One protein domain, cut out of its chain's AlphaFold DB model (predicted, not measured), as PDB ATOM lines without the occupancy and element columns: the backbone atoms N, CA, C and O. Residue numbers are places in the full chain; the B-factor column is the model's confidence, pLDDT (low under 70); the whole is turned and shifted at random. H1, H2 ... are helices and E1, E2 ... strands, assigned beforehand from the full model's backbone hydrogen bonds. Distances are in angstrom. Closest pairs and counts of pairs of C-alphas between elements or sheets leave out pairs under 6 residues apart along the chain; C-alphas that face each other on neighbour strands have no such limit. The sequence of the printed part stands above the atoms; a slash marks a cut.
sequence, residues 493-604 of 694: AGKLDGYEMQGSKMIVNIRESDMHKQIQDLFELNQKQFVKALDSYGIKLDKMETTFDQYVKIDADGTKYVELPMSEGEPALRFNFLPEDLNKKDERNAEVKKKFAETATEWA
ATOM      1  N   ALA A 493      21.163 -21.137 -32.429       76.25
ATOM      2  CA  ALA A 493      21.927 -20.314 -31.500       76.25
ATOM      3  C   ALA A 493      23.087 -21.067 -30.826       76.25
ATOM      4  O   ALA A 493      24.070 -20.429 -30.446       76.25
ATOM      5  N   GLY A 494      23.010 -22.391 -30.687       81.88
ATOM      6  CA  GLY A 494      24.053 -23.215 -30.070       81.88
ATOM      7  C   GLY A 494      24.257 -24.536 -30.805       81.88
ATOM      8  O   GLY A 494      23.369 -24.983 -31.522       81.88
ATOM      9  N   LYS A 495      25.432 -25.145 -30.634       87.19
ATOM     10  CA  LYS A 495      25.787 -26.458 -31.186       87.19
ATOM     11  C   LYS A 495      26.423 -27.333 -30.115       87.19
ATOM     12  O   LYS A 495      27.238 -26.847 -29.332       87.19
ATOM     13  N   LEU A 496      26.098 -28.622 -30.099       90.56
ATOM     14  CA  LEU A 496      26.820 -29.593 -29.270       90.56
ATOM     15  C   LEU A 496      28.282 -29.687 -29.724       90.56
ATOM     16  O   LEU A 496      28.560 -29.885 -30.906       90.56
ATOM     17  N   ASP A 497      29.212 -29.550 -28.783       91.94
ATOM     18  CA  ASP A 497      30.659 -29.629 -29.031       91.94
ATOM     19  C   ASP A 497      31.316 -30.845 -28.364       91.94
ATOM     20  O   ASP A 497      32.471 -31.162 -28.645       91.94
ATOM     21  N   GLY A 498      30.570 -31.559 -27.518       94.81
ATOM     22  CA  GLY A 498      30.965 -32.849 -26.970       94.81
ATOM     23  C   GLY A 498      30.535 -33.049 -25.524       94.81
ATOM     24  O   GLY A 498      29.828 -32.227 -24.936       94.81
ATOM     25  N   TYR A 499      31.019 -34.146 -24.954       96.69
ATOM     26  CA  TYR A 499      30.716 -34.582 -23.598       96.69
ATOM     27  C   TYR A 499      32.002 -34.855 -22.828       96.69
ATOM     28  O   TYR A 499      33.038 -35.153 -23.421       96.69
ATOM     29  N   GLU A 500      31.928 -34.760 -21.510       97.12
ATOM     30  CA  GLU A 500      32.990 -35.169 -20.598       97.12
ATOM     31  C   GLU A 500      32.356 -35.710 -19.317       97.12
ATOM     32  O   GLU A 500      31.350 -35.184 -18.849       97.12
ATOM     33  N   MET A 501      32.956 -36.737 -18.722       95.38
ATOM     34  CA  MET A 501      32.559 -37.229 -17.405       95.38
ATOM     35  C   MET A 501      33.549 -36.783 -16.331       95.38
ATOM     36  O   MET A 501      34.749 -37.041 -16.434       95.38
ATOM     37  N   GLN A 502      33.035 -36.167 -15.265       92.75
ATOM     38  CA  GLN A 502      33.791 -35.811 -14.064       92.75
ATOM     39  C   GLN A 502      33.143 -36.456 -12.835       92.75
ATOM     40  O   GLN A 502      32.155 -35.958 -12.296       92.75
ATOM     41  N   GLY A 503      33.690 -37.589 -12.389       89.00
ATOM     42  CA  GLY A 503      33.045 -38.411 -11.361       89.00
ATOM     43  C   GLY A 503      31.710 -38.961 -11.871       89.00
ATOM     44  O   GLY A 503      31.667 -39.564 -12.939       89.00
ATOM     45  N   SER A 504      30.620 -38.726 -11.137       88.12
ATOM     46  CA  SER A 504      29.247 -39.068 -11.548       88.12
ATOM     47  C   SER A 504      28.551 -37.969 -12.363       88.12
ATOM     48  O   SER A 504      27.395 -38.129 -12.749       88.12
ATOM     49  N   LYS A 505      29.232 -36.850 -12.635       92.25
ATOM     50  CA  LYS A 505      28.666 -35.698 -13.338       92.25
ATOM     51  C   LYS A 505      29.000 -35.750 -14.824       92.25
ATOM     52  O   LYS A 505      30.174 -35.730 -15.196       92.25
ATOM     53  N   MET A 506      27.967 -35.733 -15.659       95.06
ATOM     54  CA  MET A 506      28.103 -35.549 -17.100       95.06
ATOM     55  C   MET A 506      28.139 -34.056 -17.427       95.06
ATOM     56  O   MET A 506      27.245 -33.283 -17.074       95.06
ATOM     57  N   ILE A 507      29.193 -33.652 -18.123       95.81
ATOM     58  CA  ILE A 507      29.394 -32.307 -18.639       95.81
ATOM     59  C   ILE A 507      29.028 -32.305 -20.116       95.81
ATOM     60  O   ILE A 507      29.629 -33.009 -20.923       95.81
ATOM     61  N   VAL A 508      28.058 -31.473 -20.473       94.56
ATOM     62  CA  VAL A 508      27.659 -31.215 -21.851       94.56
ATOM     63  C   VAL A 508      28.269 -29.896 -22.295       94.56
ATOM     64  O   VAL A 508      27.977 -28.844 -21.727       94.56
ATOM     65  N   ASN A 509      29.095 -29.937 -23.333       94.56
ATOM     66  CA  ASN A 509      29.700 -28.747 -23.909       94.56
ATOM     67  C   ASN A 509      28.838 -28.245 -25.067       94.56
ATOM     68  O   ASN A 509      28.688 -28.925 -26.083       94.56
ATOM     69  N   ILE A 510      28.281 -27.045 -24.916       90.50
ATOM     70  CA  ILE A 510      27.492 -26.363 -25.938       90.50
ATOM     71  C   ILE A 510      28.259 -25.127 -26.377       90.50
ATOM     72  O   ILE A 510      28.583 -24.255 -25.577       90.50
ATOM     73  N   ARG A 511      28.547 -25.044 -27.665       89.75
ATOM     74  CA  ARG A 511      29.262 -23.937 -28.280       89.75
ATOM     75  C   ARG A 511      28.287 -22.953 -28.900       89.75
ATOM     76  O   ARG A 511      27.305 -23.362 -29.516       89.75
ATOM     77  N   GLU A 512      28.574 -21.662 -28.793       86.69
ATOM     78  CA  GLU A 512      27.875 -20.654 -29.587       86.69
ATOM     79  C   GLU A 512      28.044 -20.957 -31.081       86.69
ATOM     80  O   GLU A 512      29.155 -21.117 -31.595       86.69
ATOM     81  N   SER A 513      26.917 -21.050 -31.782       83.25
ATOM     82  CA  SER A 513      26.903 -21.200 -33.236       83.25
ATOM     83  C   SER A 513      27.463 -19.942 -33.895       83.25
ATOM     84  O   SER A 513      27.251 -18.828 -33.416       83.25
ATOM     85  N   ASP A 514      28.086 -20.076 -35.063       81.94
ATOM     86  CA  ASP A 514      28.530 -18.916 -35.835       81.94
ATOM     87  C   ASP A 514      27.344 -18.071 -36.355       81.94
ATOM     88  O   ASP A 514      27.541 -16.938 -36.799       81.94
ATOM     89  N   MET A 515      26.107 -18.580 -36.277       79.19
ATOM     90  CA  MET A 515      24.863 -17.833 -36.521       79.19
ATOM     91  C   MET A 515      24.325 -17.092 -35.291       79.19
ATOM     92  O   MET A 515      23.452 -16.238 -35.449       79.19
ATOM     93  N   HIS A 516      24.831 -17.388 -34.087       77.50
ATOM     94  CA  HIS A 516      24.266 -16.926 -32.816       77.50
ATOM     95  C   HIS A 516      24.049 -15.412 -32.791       77.50
ATOM     96  O   HIS A 516      22.927 -14.953 -32.593       77.50
ATOM     97  N   LYS A 517      25.106 -14.639 -33.074       75.44
ATOM     98  CA  LYS A 517      25.058 -13.167 -33.060       75.44
ATOM     99  C   LYS A 517      24.018 -12.618 -34.025       75.44
ATOM    100  O   LYS A 517      23.226 -11.764 -33.661       75.44
ATOM    101  N   GLN A 518      23.966 -13.157 -35.241       76.19
ATOM    102  CA  GLN A 518      23.007 -12.690 -36.236       76.19
ATOM    103  C   GLN A 518      21.563 -13.011 -35.832       76.19
ATOM    104  O   GLN A 518      20.670 -12.199 -36.045       76.19
ATOM    105  N   ILE A 519      21.319 -14.182 -35.237       78.94
ATOM    106  CA  ILE A 519      19.992 -14.549 -34.729       78.94
ATOM    107  C   ILE A 519      19.601 -13.654 -33.551       78.94
ATOM    108  O   ILE A 519      18.461 -13.192 -33.480       78.94
ATOM    109  N   GLN A 520      20.548 -13.378 -32.655       74.75
ATOM    110  CA  GLN A 520      20.351 -12.480 -31.525       74.75
ATOM    111  C   GLN A 520      19.985 -11.067 -32.002       74.75
ATOM    112  O   GLN A 520      18.971 -10.526 -31.559       74.75
ATOM    113  N   ASP A 521      20.746 -10.524 -32.955       75.56
ATOM    114  CA  ASP A 521      20.534  -9.192 -33.532       75.56
ATOM    115  C   ASP A 521      19.180  -9.071 -34.248       75.56
ATOM    116  O   ASP A 521      18.537  -8.023 -34.208       75.56
ATOM    117  N   LEU A 522      18.734 -10.133 -34.928       71.62
ATOM    118  CA  LEU A 522      17.531 -10.091 -35.763       71.62
ATOM    119  C   LEU A 522      16.235 -10.379 -35.000       71.62
ATOM    120  O   LEU A 522      15.183  -9.835 -35.352       71.62
ATOM    121  N   PHE A 523      16.276 -11.245 -33.988       65.19
ATOM    122  CA  PHE A 523      15.055 -11.849 -33.456       65.19
ATOM    123  C   PHE A 523      14.804 -11.602 -31.965       65.19
ATOM    124  O   PHE A 523      13.761 -12.034 -31.477       65.19
ATOM    125  N   GLU A 524      15.693 -10.907 -31.241       64.12
ATOM    126  CA  GLU A 524      15.628 -10.785 -29.766       64.12
ATOM    127  C   GLU A 524      15.429 -12.162 -29.087       64.12
ATOM    128  O   GLU A 524      14.825 -12.297 -28.021       64.12
ATOM    129  N   LEU A 525      15.919 -13.230 -29.729       59.72
ATOM    130  CA  LEU A 525      15.813 -14.599 -29.240       59.72
ATOM    131  C   LEU A 525      16.938 -14.839 -28.245       59.72
ATOM    132  O   LEU A 525      17.874 -15.587 -28.510       59.72
ATOM    133  N   ASN A 526      16.845 -14.190 -27.085       55.81
ATOM    134  CA  ASN A 526      17.679 -14.526 -25.941       55.81
ATOM    135  C   ASN A 526      17.506 -16.008 -25.651       55.81
ATOM    136  O   ASN A 526      16.444 -16.398 -25.182       55.81
ATOM    137  N   GLN A 527      18.531 -16.806 -25.947       63.81
ATOM    138  CA  GLN A 527      18.797 -18.103 -25.334       63.81
ATOM    139  C   GLN A 527      17.594 -19.052 -25.154       63.81
ATOM    140  O   GLN A 527      17.635 -19.926 -24.297       63.81
ATOM    141  N   LYS A 528      16.517 -18.929 -25.945       65.75
ATOM    142  CA  LYS A 528      15.241 -19.616 -25.668       65.75
ATOM    143  C   LYS A 528      15.408 -21.129 -25.628       65.75
ATOM    144  O   LYS A 528      14.686 -21.804 -24.910       65.75
ATOM    145  N   GLN A 529      16.380 -21.651 -26.368       68.19
ATOM    146  CA  GLN A 529      16.771 -23.052 -26.304       68.19
ATOM    147  C   GLN A 529      17.376 -23.453 -24.973       68.19
ATOM    148  O   GLN A 529      17.011 -24.486 -24.433       68.19
ATOM    149  N   PHE A 530      18.287 -22.635 -24.453       71.62
ATOM    150  CA  PHE A 530      18.885 -22.841 -23.148       71.62
ATOM    151  C   PHE A 530      17.817 -22.710 -22.073       71.62
ATOM    152  O   PHE A 530      17.709 -23.591 -21.239       71.62
ATOM    153  N   VAL A 531      16.949 -21.698 -22.155       73.44
ATOM    154  CA  VAL A 531      15.792 -21.562 -21.260       73.44
ATOM    155  C   VAL A 531      14.898 -22.800 -21.327       73.44
ATOM    156  O   VAL A 531      14.533 -23.327 -20.287       73.44
ATOM    157  N   LYS A 532      14.584 -23.300 -22.528       72.31
ATOM    158  CA  LYS A 532      13.767 -24.505 -22.718       72.31
ATOM    159  C   LYS A 532      14.453 -25.754 -22.164       72.31
ATOM    160  O   LYS A 532      13.792 -26.553 -21.522       72.31
ATOM    161  N   ALA A 533      15.758 -25.909 -22.391       75.88
ATOM    162  CA  ALA A 533      16.530 -26.997 -21.808       75.88
ATOM    163  C   ALA A 533      16.468 -26.913 -20.277       75.88
ATOM    164  O   ALA A 533      16.060 -27.866 -19.634       75.88
ATOM    165  N   LEU A 534      16.772 -25.751 -19.693       77.19
ATOM    166  CA  LEU A 534      16.704 -25.519 -18.249       77.19
ATOM    167  C   LEU A 534      15.299 -25.771 -17.672       77.19
ATOM    168  O   LEU A 534      15.195 -26.392 -16.617       77.19
ATOM    169  N   ASP A 535      14.236 -25.369 -18.373       76.69
ATOM    170  CA  ASP A 535      12.841 -25.637 -17.994       76.69
ATOM    171  C   ASP A 535      12.528 -27.140 -17.990       76.69
ATOM    172  O   ASP A 535      11.922 -27.620 -17.030       76.69
ATOM    173  N   SER A 536      13.024 -27.906 -18.976       76.19
ATOM    174  CA  SER A 536      12.925 -29.374 -18.954       76.19
ATOM    175  C   SER A 536      13.514 -29.942 -17.662       76.19
ATOM    176  O   SER A 536      12.895 -30.799 -17.039       76.19
ATOM    177  N   TYR A 537      14.643 -29.403 -17.191       76.56
ATOM    178  CA  TYR A 537      15.291 -29.792 -15.930       76.56
ATOM    179  C   TYR A 537      14.744 -29.068 -14.681       76.56
ATOM    180  O   TYR A 537      15.380 -29.068 -13.628       76.56
ATOM    181  N   GLY A 538      13.557 -28.458 -14.769       73.69
ATOM    182  CA  GLY A 538      12.846 -27.868 -13.632       73.69
ATOM    183  C   GLY A 538      13.269 -26.447 -13.248       73.69
ATOM    184  O   GLY A 538      12.735 -25.893 -12.284       73.69
ATOM    185  N   ILE A 539      14.178 -25.817 -13.996       75.50
ATOM    186  CA  ILE A 539      14.609 -24.431 -13.779       75.50
ATOM    187  C   ILE A 539      13.735 -23.493 -14.624       75.50
ATOM    188  O   ILE A 539      14.034 -23.173 -15.774       75.50
ATOM    189  N   LYS A 540      12.629 -23.035 -14.026       74.12
ATOM    190  CA  LYS A 540      11.612 -22.188 -14.675       74.12
ATOM    191  C   LYS A 540      11.995 -20.709 -14.663       74.12
ATOM    192  O   LYS A 540      11.537 -19.957 -13.804       74.12
ATOM    193  N   LEU A 541      12.844 -20.292 -15.600       67.00
ATOM    194  CA  LEU A 541      13.344 -18.910 -15.670       67.00
ATOM    195  C   LEU A 541      12.230 -17.867 -15.877       67.00
ATOM    196  O   LEU A 541      12.308 -16.762 -15.346       67.00
ATOM    197  N   ASP A 542      11.164 -18.223 -16.593       62.09
ATOM    198  CA  ASP A 542       9.998 -17.364 -16.838       62.09
ATOM    199  C   ASP A 542       9.209 -17.020 -15.562       62.09
ATOM    200  O   ASP A 542       8.518 -16.005 -15.517       62.09
ATOM    201  N   LYS A 543       9.334 -17.842 -14.514       55.41
ATOM    202  CA  LYS A 543       8.654 -17.651 -13.226       55.41
ATOM    203  C   LYS A 543       9.499 -16.949 -12.172       55.41
ATOM    204  O   LYS A 543       8.987 -16.673 -11.093       55.41
ATOM    205  N   MET A 544      10.779 -16.711 -12.446       47.31
ATOM    206  CA  MET A 544      11.735 -16.323 -11.409       47.31
ATOM    207  C   MET A 544      12.155 -14.846 -11.469       47.31
ATOM    208  O   MET A 544      12.983 -14.443 -10.664       47.31
ATOM    209  N   GLU A 545      11.586 -14.028 -12.369       53.41
ATOM    210  CA  GLU A 545      12.004 -12.625 -12.626       53.41
ATOM    211  C   GLU A 545      13.522 -12.459 -12.869       53.41
ATOM    212  O   GLU A 545      14.066 -11.355 -12.811       53.41
ATOM    213  N   THR A 546      14.224 -13.558 -13.153       55.91
ATOM    214  CA  THR A 546      15.680 -13.637 -13.187       55.91
ATOM    215  C   THR A 546      16.190 -13.835 -14.611       55.91
ATOM    216  O   THR A 546      15.593 -14.528 -15.436       55.91
ATOM    217  N   THR A 547      17.313 -13.197 -14.939       67.25
ATOM    218  CA  THR A 547      17.972 -13.342 -16.240       67.25
ATOM    219  C   THR A 547      18.857 -14.586 -16.255       67.25
ATOM    220  O   THR A 547      19.351 -15.027 -15.219       67.25
ATOM    221  N   PHE A 548      19.111 -15.151 -17.441       68.44
ATOM    222  CA  PHE A 548      20.036 -16.281 -17.604       68.44
ATOM    223  C   PHE A 548      21.396 -16.030 -16.927       68.44
ATOM    224  O   PHE A 548      21.923 -16.911 -16.251       68.44
ATOM    225  N   ASP A 549      21.914 -14.801 -17.017       71.69
ATOM    226  CA  ASP A 549      23.180 -14.396 -16.396       71.69
ATOM    227  C   ASP A 549      23.210 -14.568 -14.865       71.69
ATOM    228  O   ASP A 549      24.291 -14.624 -14.286       71.69
ATOM    229  N   GLN A 550      22.056 -14.677 -14.197       74.38
ATOM    230  CA  GLN A 550      21.979 -14.920 -12.752       74.38
ATOM    231  C   GLN A 550      22.118 -16.406 -12.376       74.38
ATOM    232  O   GLN A 550      22.438 -16.700 -11.225       74.38
ATOM    233  N   TYR A 551      21.924 -17.337 -13.320       75.38
ATOM    234  CA  TYR A 551      22.147 -18.783 -13.122       75.38
ATOM    235  C   TYR A 551      23.514 -19.247 -13.603       75.38
ATOM    236  O   TYR A 551      24.007 -20.291 -13.172       75.38
ATOM    237  N   VAL A 552      24.115 -18.484 -14.510       83.62
ATOM    238  CA  VAL A 552      25.425 -18.794 -15.056       83.62
ATOM    239  C   VAL A 552      26.490 -18.585 -13.994       83.62
ATOM    240  O   VAL A 552      26.713 -17.481 -13.497       83.62
ATOM    241  N   LYS A 553      27.206 -19.659 -13.700       89.94
ATOM    242  CA  LYS A 553      28.475 -19.622 -12.987       89.94
ATOM    243  C   LYS A 553      29.611 -19.458 -13.997       89.94
ATOM    244  O   LYS A 553      29.446 -19.728 -15.186       89.94
ATOM    245  N   ILE A 554      30.760 -18.989 -13.525       91.38
ATOM    246  CA  ILE A 554      31.953 -18.788 -14.352       91.38
ATOM    247  C   ILE A 554      33.108 -19.527 -13.686       91.38
ATOM    248  O   ILE A 554      33.415 -19.265 -12.522       91.38
ATOM    249  N   ASP A 555      33.720 -20.454 -14.417       91.56
ATOM    250  CA  ASP A 555      34.915 -21.169 -13.970       91.56
ATOM    251  C   ASP A 555      36.154 -20.259 -13.971       91.56
ATOM    252  O   ASP A 555      36.158 -19.152 -14.511       91.56
ATOM    253  N   ALA A 556      37.247 -20.734 -13.368       91.81
ATOM    254  CA  ALA A 556      38.505 -19.985 -13.287       91.81
ATOM    255  C   ALA A 556      39.115 -19.644 -14.664       91.81
ATOM    256  O   ALA A 556      39.882 -18.688 -14.775       91.81
ATOM    257  N   ASP A 557      38.784 -20.417 -15.698       90.81
ATOM    258  CA  ASP A 557      39.203 -20.207 -17.088       90.81
ATOM    259  C   ASP A 557      38.273 -19.256 -17.870       90.81
ATOM    260  O   ASP A 557      38.547 -18.936 -19.026       90.81
ATOM    261  N   GLY A 558      37.197 -18.772 -17.239       89.31
ATOM    262  CA  GLY A 558      36.189 -17.912 -17.853       89.31
ATOM    263  C   GLY A 558      35.031 -18.660 -18.521       89.31
ATOM    264  O   GLY A 558      34.132 -18.002 -19.051       89.31
ATOM    265  N   THR A 559      35.012 -19.997 -18.492       90.50
ATOM    266  CA  THR A 559      33.927 -20.795 -19.070       90.50
ATOM    267  C   THR A 559      32.632 -20.563 -18.297       90.50
ATOM    268  O   THR A 559      32.558 -20.776 -17.085       90.50
ATOM    269  N   LYS A 560      31.590 -20.127 -19.010       90.62
ATOM    270  CA  LYS A 560      30.240 -19.982 -18.463       90.62
ATOM    271  C   LYS A 560      29.599 -21.356 -18.336       90.62
ATOM    272  O   LYS A 560      29.687 -22.152 -19.267       90.62
ATOM    273  N   TYR A 561      28.917 -21.632 -17.234       90.69
ATOM    274  CA  TYR A 561      28.234 -22.908 -17.058       90.69
ATOM    275  C   TYR A 561      26.991 -22.818 -16.176       90.69
ATOM    276  O   TYR A 561      26.856 -21.915 -15.353       90.69
ATOM    277  N   VAL A 562      26.093 -23.787 -16.335       88.00
ATOM    278  CA  VAL A 562      24.960 -24.023 -15.434       88.00
ATOM    279  C   VAL A 562      25.039 -25.459 -14.930       88.00
ATOM    280  O   VAL A 562      25.222 -26.393 -15.707       88.00
ATOM    281  N   GLU A 563      24.911 -25.634 -13.619       88.00
ATOM    282  CA  GLU A 563      24.753 -26.948 -12.994       88.00
ATOM    283  C   GLU A 563      23.290 -27.166 -12.662       88.00
ATOM    284  O   GLU A 563      22.642 -26.281 -12.097       88.00
ATOM    285  N   LEU A 564      22.786 -28.348 -12.988       80.56
ATOM    286  CA  LEU A 564      21.414 -28.701 -12.679       80.56
ATOM    287  C   LEU A 564      21.340 -29.382 -11.316       80.56
ATOM    288  O   LEU A 564      22.058 -30.360 -11.092       80.56
ATOM    289  N   PRO A 565      20.492 -28.893 -10.397       66.62
ATOM    290  CA  PRO A 565      20.336 -29.530  -9.101       66.62
ATOM    291  C   PRO A 565      19.750 -30.937  -9.275       66.62
ATOM    292  O   PRO A 565      18.813 -31.134 -10.047       66.62
ATOM    293  N   MET A 566      20.273 -31.909  -8.526       63.31
ATOM    294  CA  MET A 566      19.542 -33.152  -8.281       63.31
ATOM    295  C   MET A 566      18.482 -32.915  -7.204       63.31
ATOM    296  O   MET A 566      18.658 -32.058  -6.337       63.31
ATOM    297  N   SER A 567      17.402 -33.698  -7.232       54.38
ATOM    298  CA  SER A 567      16.417 -33.719  -6.143       54.38
ATOM    299  C   SER A 567      17.062 -34.101  -4.805       54.38
ATOM    300  O   SER A 567      16.650 -33.573  -3.776       54.38
ATOM    301  N   GLU A 568      18.110 -34.938  -4.817       52.94
ATOM    302  CA  GLU A 568      18.887 -35.348  -3.637       52.94
ATOM    303  C   GLU A 568      20.353 -35.700  -4.022       52.94
ATOM    304  O   GLU A 568      20.632 -36.834  -4.401       52.94
ATOM    305  N   GLY A 569      21.315 -34.761  -3.952       59.97
ATOM    306  CA  GLY A 569      22.757 -35.070  -4.127       59.97
ATOM    307  C   GLY A 569      23.600 -34.038  -4.895       59.97
ATOM    308  O   GLY A 569      23.162 -32.913  -5.132       59.97
ATOM    309  N   GLU A 570      24.836 -34.420  -5.261       59.22
ATOM    310  CA  GLU A 570      25.700 -33.625  -6.155       59.22
ATOM    311  C   GLU A 570      25.087 -33.524  -7.567       59.22
ATOM    312  O   GLU A 570      24.427 -34.465  -7.999       59.22
ATOM    313  N   PRO A 571      25.287 -32.420  -8.316       63.34
ATOM    314  CA  PRO A 571      24.689 -32.241  -9.642       63.34
ATOM    315  C   PRO A 571      25.113 -33.360 -10.607       63.34
ATOM    316  O   PRO A 571      26.307 -33.504 -10.868       63.34
ATOM    317  N   ALA A 572      24.163 -34.098 -11.189       80.31
ATOM    318  CA  ALA A 572      24.461 -35.111 -12.212       80.31
ATOM    319  C   ALA A 572      24.808 -34.496 -13.577       80.31
ATOM    320  O   ALA A 572      25.440 -35.147 -14.408       80.31
ATOM    321  N   LEU A 573      24.417 -33.238 -13.809       90.06
ATOM    322  CA  LEU A 573      24.586 -32.553 -15.086       90.06
ATOM    323  C   LEU A 573      25.177 -31.159 -14.933       90.06
ATOM    324  O   LEU A 573      24.790 -30.371 -14.062       90.06
ATOM    325  N   ARG A 574      26.067 -30.833 -15.867       92.00
ATOM    326  CA  ARG A 574      26.612 -29.494 -16.054       92.00
ATOM    327  C   ARG A 574      26.627 -29.139 -17.537       92.00
ATOM    328  O   ARG A 574      27.182 -29.873 -18.343       92.00
ATOM    329  N   PHE A 575      26.067 -27.988 -17.885       91.19
ATOM    330  CA  PHE A 575      26.148 -27.418 -19.226       91.19
ATOM    331  C   PHE A 575      27.231 -26.354 -19.265       91.19
ATOM    332  O   PHE A 575      27.114 -25.343 -18.576       91.19
ATOM    333  N   ASN A 576      28.260 -26.568 -20.075       92.81
ATOM    334  CA  ASN A 576      29.263 -25.561 -20.395       92.81
ATOM    335  C   ASN A 576      28.841 -24.794 -21.647       92.81
ATOM    336  O   ASN A 576      28.477 -25.400 -22.652       92.81
ATOM    337  N   PHE A 577      28.953 -23.471 -21.600       88.62
ATOM    338  CA  PHE A 577      28.700 -22.568 -22.716       88.62
ATOM    339  C   PHE A 577      30.031 -22.035 -23.230       88.62
ATOM    340  O   PHE A 577      30.642 -21.138 -22.642       88.62
ATOM    341  N   LEU A 578      30.495 -22.642 -24.316       90.12
ATOM    342  CA  LEU A 578      31.748 -22.312 -24.970       90.12
ATOM    343  C   LEU A 578      31.525 -21.190 -25.997       90.12
ATOM    344  O   LEU A 578      30.507 -21.194 -26.695       90.12
ATOM    345  N   PRO A 579      32.473 -20.251 -26.141       88.31
ATOM    346  CA  PRO A 579      32.394 -19.229 -27.179       88.31
ATOM    347  C   PRO A 579      32.504 -19.842 -28.582       88.31
ATOM    348  O   PRO A 579      32.990 -20.961 -28.753       88.31
ATOM    349  N   GLU A 580      32.100 -19.078 -29.599       87.06
ATOM    350  CA  GLU A 580      32.274 -19.450 -31.009       87.06
ATOM    351  C   GLU A 580      33.739 -19.823 -31.313       87.06
ATOM    352  O   GLU A 580      34.675 -19.087 -30.991       87.06
ATOM    353  N   ASP A 581      33.943 -20.945 -32.005       87.25
ATOM    354  CA  ASP A 581      35.251 -21.343 -32.528       87.25
ATOM    355  C   ASP A 581      35.310 -21.053 -34.022       87.25
ATOM    356  O   ASP A 581      34.674 -21.715 -34.849       87.25
ATOM    357  N   LEU A 582      36.138 -20.077 -34.370       84.88
ATOM    358  CA  LEU A 582      36.273 -19.588 -35.736       84.88
ATOM    359  C   LEU A 582      36.826 -20.636 -36.716       84.88
ATOM    360  O   LEU A 582      36.766 -20.394 -37.923       84.88
ATOM    361  N   ASN A 583      37.340 -21.771 -36.227       87.19
ATOM    362  CA  ASN A 583      37.853 -22.866 -37.052       87.19
ATOM    363  C   ASN A 583      36.812 -23.959 -37.342       87.19
ATOM    364  O   ASN A 583      37.031 -24.759 -38.247       87.19
ATOM    365  N   LYS A 584      35.689 -24.004 -36.611       84.44
ATOM    366  CA  LYS A 584      34.591 -24.962 -36.841       84.44
ATOM    367  C   LYS A 584      33.349 -24.247 -37.376       84.44
ATOM    368  O   LYS A 584      32.284 -24.293 -36.765       84.44
ATOM    369  N   LYS A 585      33.497 -23.549 -38.502       82.62
ATOM    370  CA  LYS A 585      32.368 -22.886 -39.165       82.62
ATOM    371  C   LYS A 585      31.553 -23.886 -39.964       82.62
ATOM    372  O   LYS A 585      32.105 -24.754 -40.633       82.62
ATOM    373  N   ASP A 586      30.245 -23.711 -39.923       79.94
ATOM    374  CA  ASP A 586      29.324 -24.426 -40.788       79.94
ATOM    375  C   ASP A 586      29.242 -23.702 -42.134       79.94
ATOM    376  O   ASP A 586      28.837 -22.541 -42.210       79.94
ATOM    377  N   GLU A 587      29.649 -24.365 -43.213       82.25
ATOM    378  CA  GLU A 587      29.690 -23.743 -44.538       82.25
ATOM    379  C   GLU A 587      28.302 -23.284 -45.013       82.25
ATOM    380  O   GLU A 587      28.191 -22.261 -45.694       82.25
ATOM    381  N   ARG A 588      27.228 -23.960 -44.580       77.44
ATOM    382  CA  ARG A 588      25.841 -23.595 -44.919       77.44
ATOM    383  C   ARG A 588      25.458 -22.241 -44.336       77.44
ATOM    384  O   ARG A 588      24.730 -21.464 -44.956       77.44
ATOM    385  N   ASN A 589      26.002 -21.921 -43.163       82.50
ATOM    386  CA  ASN A 589      25.702 -20.677 -42.468       82.50
ATOM    387  C   ASN A 589      26.214 -19.454 -43.237       82.50
ATOM    388  O   ASN A 589      25.665 -18.368 -43.076       82.50
ATOM    389  N   ALA A 590      27.200 -19.600 -44.129       84.00
ATOM    390  CA  ALA A 590      27.661 -18.497 -44.970       84.00
ATOM    391  C   ALA A 590      26.569 -18.003 -45.938       84.00
ATOM    392  O   ALA A 590      26.367 -16.793 -46.086       84.00
ATOM    393  N   GLU A 591      25.842 -18.923 -46.574       84.75
ATOM    394  CA  GLU A 591      24.749 -18.576 -47.481       84.75
ATOM    395  C   GLU A 591      23.550 -18.008 -46.718       84.75
ATOM    396  O   GLU A 591      23.027 -16.951 -47.087       84.75
ATOM    397  N   VAL A 592      23.177 -18.633 -45.598       84.06
ATOM    398  CA  VAL A 592      22.096 -18.140 -44.732       84.06
ATOM    399  C   VAL A 592      22.406 -16.727 -44.223       84.06
ATOM    400  O   VAL A 592      21.562 -15.835 -44.345       84.06
ATOM    401  N   LYS A 593      23.639 -16.469 -43.756       85.06
ATOM    402  CA  LYS A 593      24.100 -15.133 -43.327       85.06
ATOM    403  C   LYS A 593      23.899 -14.082 -44.395       85.06
ATOM    404  O   LYS A 593      23.391 -12.995 -44.105       85.06
ATOM    405  N   LYS A 594      24.299 -14.407 -45.624       87.94
ATOM    406  CA  LYS A 594      24.150 -13.526 -46.778       87.94
ATOM    407  C   LYS A 594      22.675 -13.215 -47.030       87.94
ATOM    408  O   LYS A 594      22.322 -12.044 -47.145       87.94
ATOM    409  N   LYS A 595      21.809 -14.230 -47.040       88.62
ATOM    410  CA  LYS A 595      20.362 -14.056 -47.250       88.62
ATOM    411  C   LYS A 595      19.690 -13.227 -46.156       88.62
ATOM    412  O   LYS A 595      18.826 -12.401 -46.456       88.62
ATOM    413  N   PHE A 596      20.110 -13.394 -44.907       88.19
ATOM    414  CA  PHE A 596      19.628 -12.582 -43.790       88.19
ATOM    415  C   PHE A 596      20.043 -11.115 -43.917       88.19
ATOM    416  O   PHE A 596      19.227 -10.216 -43.710       88.19
ATOM    417  N   ALA A 597      21.293 -10.860 -44.310       88.69
ATOM    418  CA  ALA A 597      21.789  -9.506 -44.540       88.69
ATOM    419  C   ALA A 597      21.077  -8.819 -45.721       88.69
ATOM    420  O   ALA A 597      20.704  -7.648 -45.616       88.69
ATOM    421  N   GLU A 598      20.839  -9.547 -46.818       91.19
ATOM    422  CA  GLU A 598      20.054  -9.074 -47.968       91.19
ATOM    423  C   GLU A 598      18.633  -8.686 -47.536       91.19
ATOM    424  O   GLU A 598      18.192  -7.564 -47.789       91.19
ATOM    425  N   THR A 599      17.956  -9.573 -46.802       91.25
ATOM    426  CA  THR A 599      16.587  -9.361 -46.303       91.25
ATOM    427  C   THR A 599      16.505  -8.163 -45.353       91.25
ATOM    428  O   THR A 599      15.592  -7.345 -45.469       91.25
ATOM    429  N   ALA A 600      17.470  -8.017 -44.438       90.00
ATOM    430  CA  ALA A 600      17.533  -6.883 -43.515       90.00
ATOM    431  C   ALA A 600      17.771  -5.553 -44.249       90.00
ATOM    432  O   ALA A 600      17.121  -4.553 -43.943       90.00
ATOM    433  N   THR A 601      18.666  -5.550 -45.241       92.00
ATOM    434  CA  THR A 601      18.980  -4.363 -46.051       92.00
ATOM    435  C   THR A 601      17.774  -3.924 -46.879       92.00
ATOM    436  O   THR A 601      17.437  -2.740 -46.899       92.00
ATOM    437  N   GLU A 602      17.097  -4.872 -47.534       93.00
ATOM    438  CA  GLU A 602      15.885  -4.600 -48.310       93.00
ATOM    439  C   GLU A 602      14.776  -4.035 -47.414       93.00
ATOM    440  O   GLU A 602      14.217  -2.983 -47.728       93.00
ATOM    441  N   TRP A 603      14.524  -4.669 -46.261       92.38
ATOM    442  CA  TRP A 603      13.524  -4.209 -45.300       92.38
ATOM    443  C   TRP A 603      13.821  -2.795 -44.788       92.38
ATOM    444  O   TRP A 603      12.944  -1.938 -44.838       92.38
ATOM    445  N   ALA A 604      15.053  -2.498 -44.368       89.88
ATOM    446  CA  ALA A 604      15.434  -1.158 -43.906       89.88
ATOM    447  C   ALA A 604      15.242  -0.073 -44.989       89.88
ATOM    448  O   ALA A 604      14.897   1.075 -44.690       89.88
TER     449      ALA A 604
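AT A GLANCE: This is residues 493 to 604 of the 694 residues of an uncharacterized protein of Candidatus Moranbacteria bacterium CG23_combo_of_CG06-09_8_20_14_all_40_16 (UniProt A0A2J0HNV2). A narrow, strongly twisted sheet of two hairpins side by side, E1 with E2 and E3 with E4, makes the body; H2 packs beside its strands, and H1 and H3 extend beyond one end of the sheet. H3 makes one end of the long axis, and the link between E3 and E4 makes the other. The printed part has 112 residues, with four named strands and three named helices in the order E1 E2 H1 H2 E3 E4 H3. The sheet's order is E1 E2 E4 E3, mixed, and the class is mixed, helices and strands. The whole is only just loose, close to compact, with a radius of gyration of the C-alphas of 16.3 A, and its outline is elongated, 54 by 34 by 24 A.

IN THESE COORDINATES: E1, residues 494 to 502, begins at C-alpha 494 (24.053, -23.215, -30.070), spans 22.6 A and bends by 56 degrees at residue 497. E2, residues 505 to 512, spans 22.2 A. E4, residues 573 to 578, spans 15.9 A, and E3, residues 560 to 564, spans 13.7 A. H2 is residues 528 to 536, 12.1 A long, and H1 is residues 516 to 523, 10.5 A long. H3, residues 587 to 604, is 26.7 A long and ends at C-alpha 604 (15.434, -1.158, -43.906).

HOW THE PARTS SIT: The inner strands E2 and E4 are parallel at 25 degrees, with N 510 and O 576 at 2.8 A. E1, an edge strand, forms a hairpin with E2, antiparallel at 157 degrees, with N 497 and O 509 at 2.8 A. E3, the other edge strand, forms a hairpin with E4, antiparallel at 164 degrees, with N 575 and O 562 at 2.8 A. Residues 553 to 554 pair antiparallel with residues 560 to 561 of E3. H2 is on the sheet at a height over the sheet of 6.4 A, over none of its strands; the closest C-alphas of H2 and E3 are those of Leu 534 and Leu 564, 8.0 A apart. H1 is not on the sheet; its closest C-alpha to E1 is that of His 516, 6.9 A from that of Gly 494. H1 and H3 are close but not clearly touching, their closest C-alphas being those of Gln 518 and Lys 593, 7.6 A apart. They run the same way at a shallow tilt of 29 degrees. H3 is not on the sheet, and H2 and H3 are apart. Every O i to N i+4 pair is within hydrogen-bond range in H1 and H2, and 13 of 14 are in H3.

THE WHOLE: The C-alphas of Glu 568 and Glu 602, the two farthest apart, are 54.3 A from each other. The printed part has no cut. The link from H2 to E3, residues 537 to 559, is long. The mean pLDDT of the printed part is 80.5; residues 523 to 529, 541 to 548 and 565 to 571 are under 70.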